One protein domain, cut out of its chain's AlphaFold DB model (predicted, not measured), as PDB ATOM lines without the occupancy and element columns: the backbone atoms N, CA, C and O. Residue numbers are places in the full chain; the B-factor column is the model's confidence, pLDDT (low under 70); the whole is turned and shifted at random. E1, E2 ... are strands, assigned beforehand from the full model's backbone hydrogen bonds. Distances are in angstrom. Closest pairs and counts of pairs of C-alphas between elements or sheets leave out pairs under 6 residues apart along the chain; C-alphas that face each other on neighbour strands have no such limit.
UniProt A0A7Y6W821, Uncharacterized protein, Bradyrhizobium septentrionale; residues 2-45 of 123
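Overview. This is residues 2 to 45 of the 123 residues of an uncharacterized protein of Bradyrhizobium septentrionale (UniProt A0A7Y6W821). Little of this domain is regular structure: a small three-stranded sheet, E1 E2 E3 side by side, lies toward one end of a rod, and residues 25 to 45, with no named element, run on from E3 to the other end near Glu 31 and then fold back toward the sheet as a wide loop. The loop between E2 and E3 sticks out at the end near Asp 16. The printed part has 44 residues with three named strands and no named helix; the sheet is antiparallel in the order E1, E2, E3, a meander, each strand the antiparallel neighbour of the one before. The class is all strand, with 12 residues in named elements. The whole is loose, with a radius of gyration of the C-alphas of 12.7 A and spans of 44 by 15 by 14 A.

Along the chain. E1, residues 2 to 5, is 9.0 A long and begins at C-alpha 2 (297.046, 268.143, 212.925). E2, residues 9 to 12, and E3, residues 21 to 24, are each 9.9 A long; E3 ends at C-alpha 24 (304.426, 267.860, 222.719).

Arrangement. E1 and E2 form a hairpin with a tight link, antiparallel at 163 degrees; N 2 and O 11 are within hydrogen-bond range at 2.8 A. E2, the inner strand, and E3 form a hairpin with a short link, antiparallel at 156 degrees; N 12 and O 21 are within range at 2.8 A.

Size, cuts and confidence. The C-alphas of Asp 16 and Glu 31, the two farthest apart, are 43.6 A apart. The printed part has no cut and neither link is long. The mean pLDDT of the printed part is 95.2, and no printed residue is under 70.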
ATOM      1  N   GLU A   2     296.429 267.018 213.619       97.69
ATOM      2  CA  GLU A   2     297.046 268.143 212.925       97.69
ATOM      3  C   GLU A   2     298.494 268.321 213.401       97.69
ATOM      4  O   GLU A   2     298.804 268.143 214.583       97.69
ATOM      5  N   VAL A   3     299.385 268.674 212.473       98.06
ATOM      6  CA  VAL A   3     300.780 269.007 212.774       98.06
ATOM      7  C   VAL A   3     300.870 270.503 213.054       98.06
ATOM      8  O   VAL A   3     300.842 271.301 212.122       98.06
ATOM      9  N   VAL A   4     301.007 270.869 214.329       97.75
ATOM     10  CA  VAL A   4     301.174 272.269 214.756       97.75
ATOM     11  C   VAL A   4     302.636 272.691 214.604       97.75
ATOM     12  O   VAL A   4     302.934 273.769 214.101       97.75
ATOM     13  N   GLU A   5     303.560 271.806 214.982       96.38
ATOM     14  CA  GLU A   5     304.994 271.965 214.760       96.38
ATOM     15  C   GLU A   5     305.594 270.636 214.298       96.38
ATOM     16  O   GLU A   5     305.517 269.619 214.994       96.38
ATOM     17  N   LYS A   6     306.211 270.630 213.111       95.19
ATOM     18  CA  LYS A   6     306.731 269.408 212.489       95.19
ATOM     19  C   LYS A   6     307.729 268.698 213.410       95.19
ATOM     20  O   LYS A   6     308.801 269.219 213.688       95.19
ATOM     21  N   GLY A   7     307.379 267.480 213.822       94.69
ATOM     22  CA  GLY A   7     308.217 266.635 214.676       94.69
ATOM     23  C   GLY A   7     308.071 266.889 216.178       94.69
ATOM     24  O   GLY A   7     308.517 266.047 216.950       94.69
ATOM     25  N   HIS A   8     307.429 267.989 216.593       97.12
ATOM     26  CA  HIS A   8     307.488 268.468 217.981       97.12
ATOM     27  C   HIS A   8     306.130 268.746 218.623       97.12
ATOM     28  O   HIS A   8     305.995 268.527 219.823       97.12
ATOM     29  N   LEU A   9     305.107 269.163 217.872       98.00
ATOM     30  CA  LEU A   9     303.789 269.464 218.437       98.00
ATOM     31  C   LEU A   9     302.661 269.006 217.517       98.00
ATOM     32  O   LEU A   9     302.585 269.389 216.348       98.00
ATOM     33  N   TYR A  10     301.760 268.207 218.078       98.44
ATOM     34  CA  TYR A  10     300.624 267.629 217.370       98.44
ATOM     35  C   TYR A  10     299.339 267.874 218.153       98.44
ATOM     36  O   TYR A  10     299.294 267.612 219.356       98.44
ATOM     37  N   ALA A  11     298.289 268.317 217.466       98.31
ATOM     38  CA  ALA A  11     296.937 268.332 218.008       98.31
ATOM     39  C   ALA A  11     296.227 267.032 217.614       98.31
ATOM     40  O   ALA A  11     296.141 266.683 216.433       98.31
ATOM     41  N   VAL A  12     295.748 266.280 218.600       97.94
ATOM     42  CA  VAL A  12     294.975 265.050 218.398       97.94
ATOM     43  C   VAL A  12     293.505 265.310 218.674       97.94
ATOM     44  O   VAL A  12     293.154 266.089 219.561       97.94
ATOM     45  N   ASP A  13     292.648 264.659 217.892       98.12
ATOM     46  CA  ASP A  13     291.209 264.879 217.959       98.12
ATOM     47  C   ASP A  13     290.643 264.353 219.279       98.12
ATOM     48  O   ASP A  13     291.006 263.267 219.741       98.12
ATOM     49  N   GLY A  14     289.757 265.145 219.880       96.56
ATOM     50  CA  GLY A  14     288.915 264.696 220.977       96.56
ATOM     51  C   GLY A  14     287.687 263.974 220.429       96.56
ATOM     52  O   GLY A  14     287.109 264.381 219.420       96.56
ATOM     53  N   TYR A  15     287.290 262.894 221.093       95.94
ATOM     54  CA  TYR A  15     286.070 262.147 220.783       95.94
ATOM     55  C   TYR A  15     285.025 262.379 221.883       95.94
ATOM     56  O   TYR A  15     285.358 262.877 222.956       95.94
ATOM     57  N   ASP A  16     283.757 262.068 221.605       96.69
ATOM     58  CA  ASP A  16     282.629 262.271 222.534       96.69
ATOM     59  C   ASP A  16     282.450 263.728 223.003       96.69
ATOM     60  O   ASP A  16     282.115 264.011 224.151       96.69
ATOM     61  N   GLY A  17     282.684 264.680 222.092       95.62
ATOM     62  CA  GLY A  17     282.569 266.115 222.370       95.62
ATOM     63  C   GLY A  17     283.743 266.702 223.156       95.62
ATOM     64  O   GLY A  17     283.713 267.886 223.493       95.62
ATOM     65  N   ALA A  18     284.782 265.908 223.439       96.94
ATOM     66  CA  ALA A  18     285.998 266.406 224.063       96.94
ATOM     67  C   ALA A  18     286.757 267.369 223.126       96.94
ATOM     68  O   ALA A  18     286.770 267.167 221.906       96.94
ATOM     69  N   PRO A  19     287.429 268.397 223.674       97.00
ATOM     70  CA  PRO A  19     288.321 269.238 222.891       97.00
ATOM     71  C   PRO A  19     289.550 268.450 222.420       97.00
ATOM     72  O   PRO A  19     289.877 267.382 222.946       97.00
ATOM     73  N   GLN A  20     290.266 269.013 221.446       97.38
ATOM     74  CA  GLN A  20     291.561 268.479 221.036       97.38
ATOM     75  C   GLN A  20     292.551 268.468 222.204       97.38
ATOM     76  O   GLN A  20     292.535 269.339 223.076       97.38
ATOM     77  N   SER A  21     293.440 267.481 222.189       97.56
ATOM     78  CA  SER A  21     294.556 267.375 223.130       97.56
ATOM     79  C   SER A  21     295.878 267.591 222.402       97.56
ATOM     80  O   SER A  21     295.981 267.342 221.202       97.56
ATOM     81  N   LEU A  22     296.903 268.047 223.118       97.88
ATOM     82  CA  LEU A  22     298.227 268.290 222.550       97.88
ATOM     83  C   LEU A  22     299.204 267.187 222.953       97.88
ATOM     84  O   LEU A  22     299.273 266.801 224.119       97.88
ATOM     85  N   ILE A  23     300.003 266.725 221.993       98.19
ATOM     86  CA  ILE A  23     301.180 265.888 222.232       98.19
ATOM     87  C   ILE A  23     302.410 266.712 221.859       98.19
ATOM     88  O   ILE A  23     302.629 267.008 220.683       98.19
ATOM     89  N   GLN A  24     303.201 267.077 222.871       98.06
ATOM     90  CA  GLN A  24     304.426 267.860 222.719       98.06
ATOM     91  C   GLN A  24     305.656 266.984 222.952       98.06
ATOM     92  O   GLN A  24     305.902 266.535 224.073       98.06
ATOM     93  N   PHE A  25     306.447 266.771 221.906       97.50
ATOM     94  CA  PHE A  25     307.750 266.120 221.975       97.50
ATOM     95  C   PHE A  25     308.844 267.125 222.334       97.50
ATOM     96  O   PHE A  25     308.731 268.322 222.087       97.50
ATOM     97  N   MET A  26     309.904 266.638 222.972       95.50
ATOM     98  CA  MET A  26     311.057 267.459 223.318       95.50
ATOM     99  C   MET A  26     311.773 267.958 222.060       95.50
ATOM    100  O   MET A  26     312.147 267.167 221.194       95.50
ATOM    101  N   LYS A  27     312.081 269.257 222.039       95.12
ATOM    102  CA  LYS A  27     312.859 269.898 220.987       95.12
ATOM    103  C   LYS A  27     314.180 270.419 221.522       95.12
ATOM    104  O   LYS A  27     314.225 271.288 222.394       95.12
ATOM    105  N   ARG A  28     315.264 269.924 220.934       92.62
ATOM    106  CA  ARG A  28     316.631 270.395 221.168       92.62
ATOM    107  C   ARG A  28     317.169 271.034 219.892       92.62
ATOM    108  O   ARG A  28     316.798 270.610 218.801       92.62
ATOM    109  N   VAL A  29     318.000 272.058 220.032       93.75
ATOM    110  CA  VAL A  29     318.546 272.861 218.928       93.75
ATOM    111  C   VAL A  29     320.064 272.903 219.076       93.75
ATOM    112  O   VAL A  29     320.555 272.986 220.200       93.75
ATOM    113  N   GLY A  30     320.797 272.811 217.966       92.00
ATOM    114  CA  GLY A  30     322.264 272.794 217.940       92.00
ATOM    115  C   GLY A  30     322.821 271.757 216.962       92.00
ATOM    116  O   GLY A  30     322.062 271.099 216.253       92.00
ATOM    117  N   GLU A  31     324.144 271.591 216.948       88.62
ATOM    118  CA  GLU A  31     324.866 270.716 216.006       88.62
ATOM    119  C   GLU A  31     324.395 269.250 216.057       88.62
ATOM    120  O   GLU A  31     324.270 268.595 215.025       88.62
ATOM    121  N   GLY A  32     324.022 268.757 217.243       86.00
ATOM    122  CA  GLY A  32     323.485 267.403 217.428       86.00
ATOM    123  C   GLY A  32     322.028 267.201 216.981       86.00
ATOM    124  O   GLY A  32     321.518 266.085 217.084       86.00
ATOM    125  N   TYR A  33     321.338 268.248 216.515       89.00
ATOM    126  CA  TYR A  33     319.907 268.215 216.183       89.00
ATOM    127  C   TYR A  33     319.628 268.876 214.822       89.00
ATOM    128  O   TYR A  33     318.963 269.915 214.758       89.00
ATOM    129  N   PRO A  34     320.133 268.291 213.718       89.88
ATOM    130  CA  PRO A  34     320.008 268.878 212.390       89.88
ATOM    131  C   PRO A  34     318.538 269.045 211.985       89.88
ATOM    132  O   PRO A  34     317.728 268.129 212.127       89.88
ATOM    133  N   GLY A  35     318.203 270.226 211.463       90.25
ATOM    134  CA  GLY A  35     316.847 270.582 211.030       90.25
ATOM    135  C   GLY A  35     315.926 271.108 212.136       90.25
ATOM    136  O   GLY A  35     314.817 271.539 211.825       90.25
ATOM    137  N   ASN A  36     316.360 271.121 213.402       93.62
ATOM    138  CA  ASN A  36     315.629 271.805 214.466       93.62
ATOM    139  C   ASN A  36     316.061 273.276 214.542       93.62
ATOM    140  O   ASN A  36     317.184 273.579 214.938       93.62
ATOM    141  N   GLU A  37     315.145 274.188 214.225       92.06
ATOM    142  CA  GLU A  37     315.354 275.642 214.284       92.06
ATOM    143  C   GLU A  37     314.442 276.301 215.329       92.06
ATOM    144  O   GLU A  37     313.423 275.734 215.719       92.06
ATOM    145  N   GLY A  38     314.753 277.520 215.778       91.62
ATOM    146  CA  GLY A  38     313.915 278.274 216.722       91.62
ATOM    147  C   GLY A  38     314.183 277.954 218.198       91.62
ATOM    148  O   GLY A  38     315.294 277.591 218.575       91.62
ATOM    149  N   ARG A  39     313.181 278.153 219.069       94.25
ATOM    150  CA  ARG A  39     313.347 278.026 220.530       94.25
ATOM    151  C   ARG A  39     313.279 276.551 220.974       94.25
ATOM    152  O   ARG A  39     312.293 275.891 220.648       94.25
ATOM    153  N   PRO A  40     314.262 276.033 221.740       95.50
ATOM    154  CA  PRO A  40     314.171 274.699 222.331       95.50
ATOM    155  C   PRO A  40     313.093 274.651 223.422       95.50
ATOM    156  O   PRO A  40     312.837 275.649 224.103       95.50
ATOM    157  N   HIS A  41     312.485 273.482 223.620       95.44
ATOM    158  CA  HIS A  41     311.506 273.261 224.683       95.44
ATOM    159  C   HIS A  41     311.505 271.812 225.175       95.44
ATOM    160  O   HIS A  41     311.807 270.866 224.443       95.44
ATOM    161  N   GLY A  42     311.129 271.639 226.444       94.25
ATOM    162  CA  GLY A  42     310.865 270.325 227.020       94.25
ATOM    163  C   GLY A  42     309.641 269.660 226.388       94.25
ATOM    164  O   GLY A  42     308.863 270.288 225.668       94.25
ATOM    165  N   GLY A  43     309.470 268.375 226.659       95.12
ATOM    166  CA  GLY A  43     308.356 267.587 226.154       95.12
ATOM    167  C   GLY A  43     308.578 266.108 226.429       95.12
ATOM    168  O   GLY A  43     309.501 265.730 227.151       95.12
ATOM    169  N   THR A  44     307.730 265.284 225.834       95.94
ATOM    170  CA  THR A  44     307.832 263.828 225.899       95.94
ATOM    171  C   THR A  44     308.758 263.268 224.810       95.94
ATOM    172  O   THR A  44     309.351 264.017 224.029       95.94
ATOM    173  N   ASN A  45     308.891 261.945 224.739       96.06
ATOM    174  CA  ASN A  45     309.547 261.239 223.638       96.06
ATOM    175  C   ASN A  45     308.641 260.116 223.098       96.06
ATOM    176  O   ASN A  45     307.598 259.795 223.673       96.06
TER     177      ASN A  45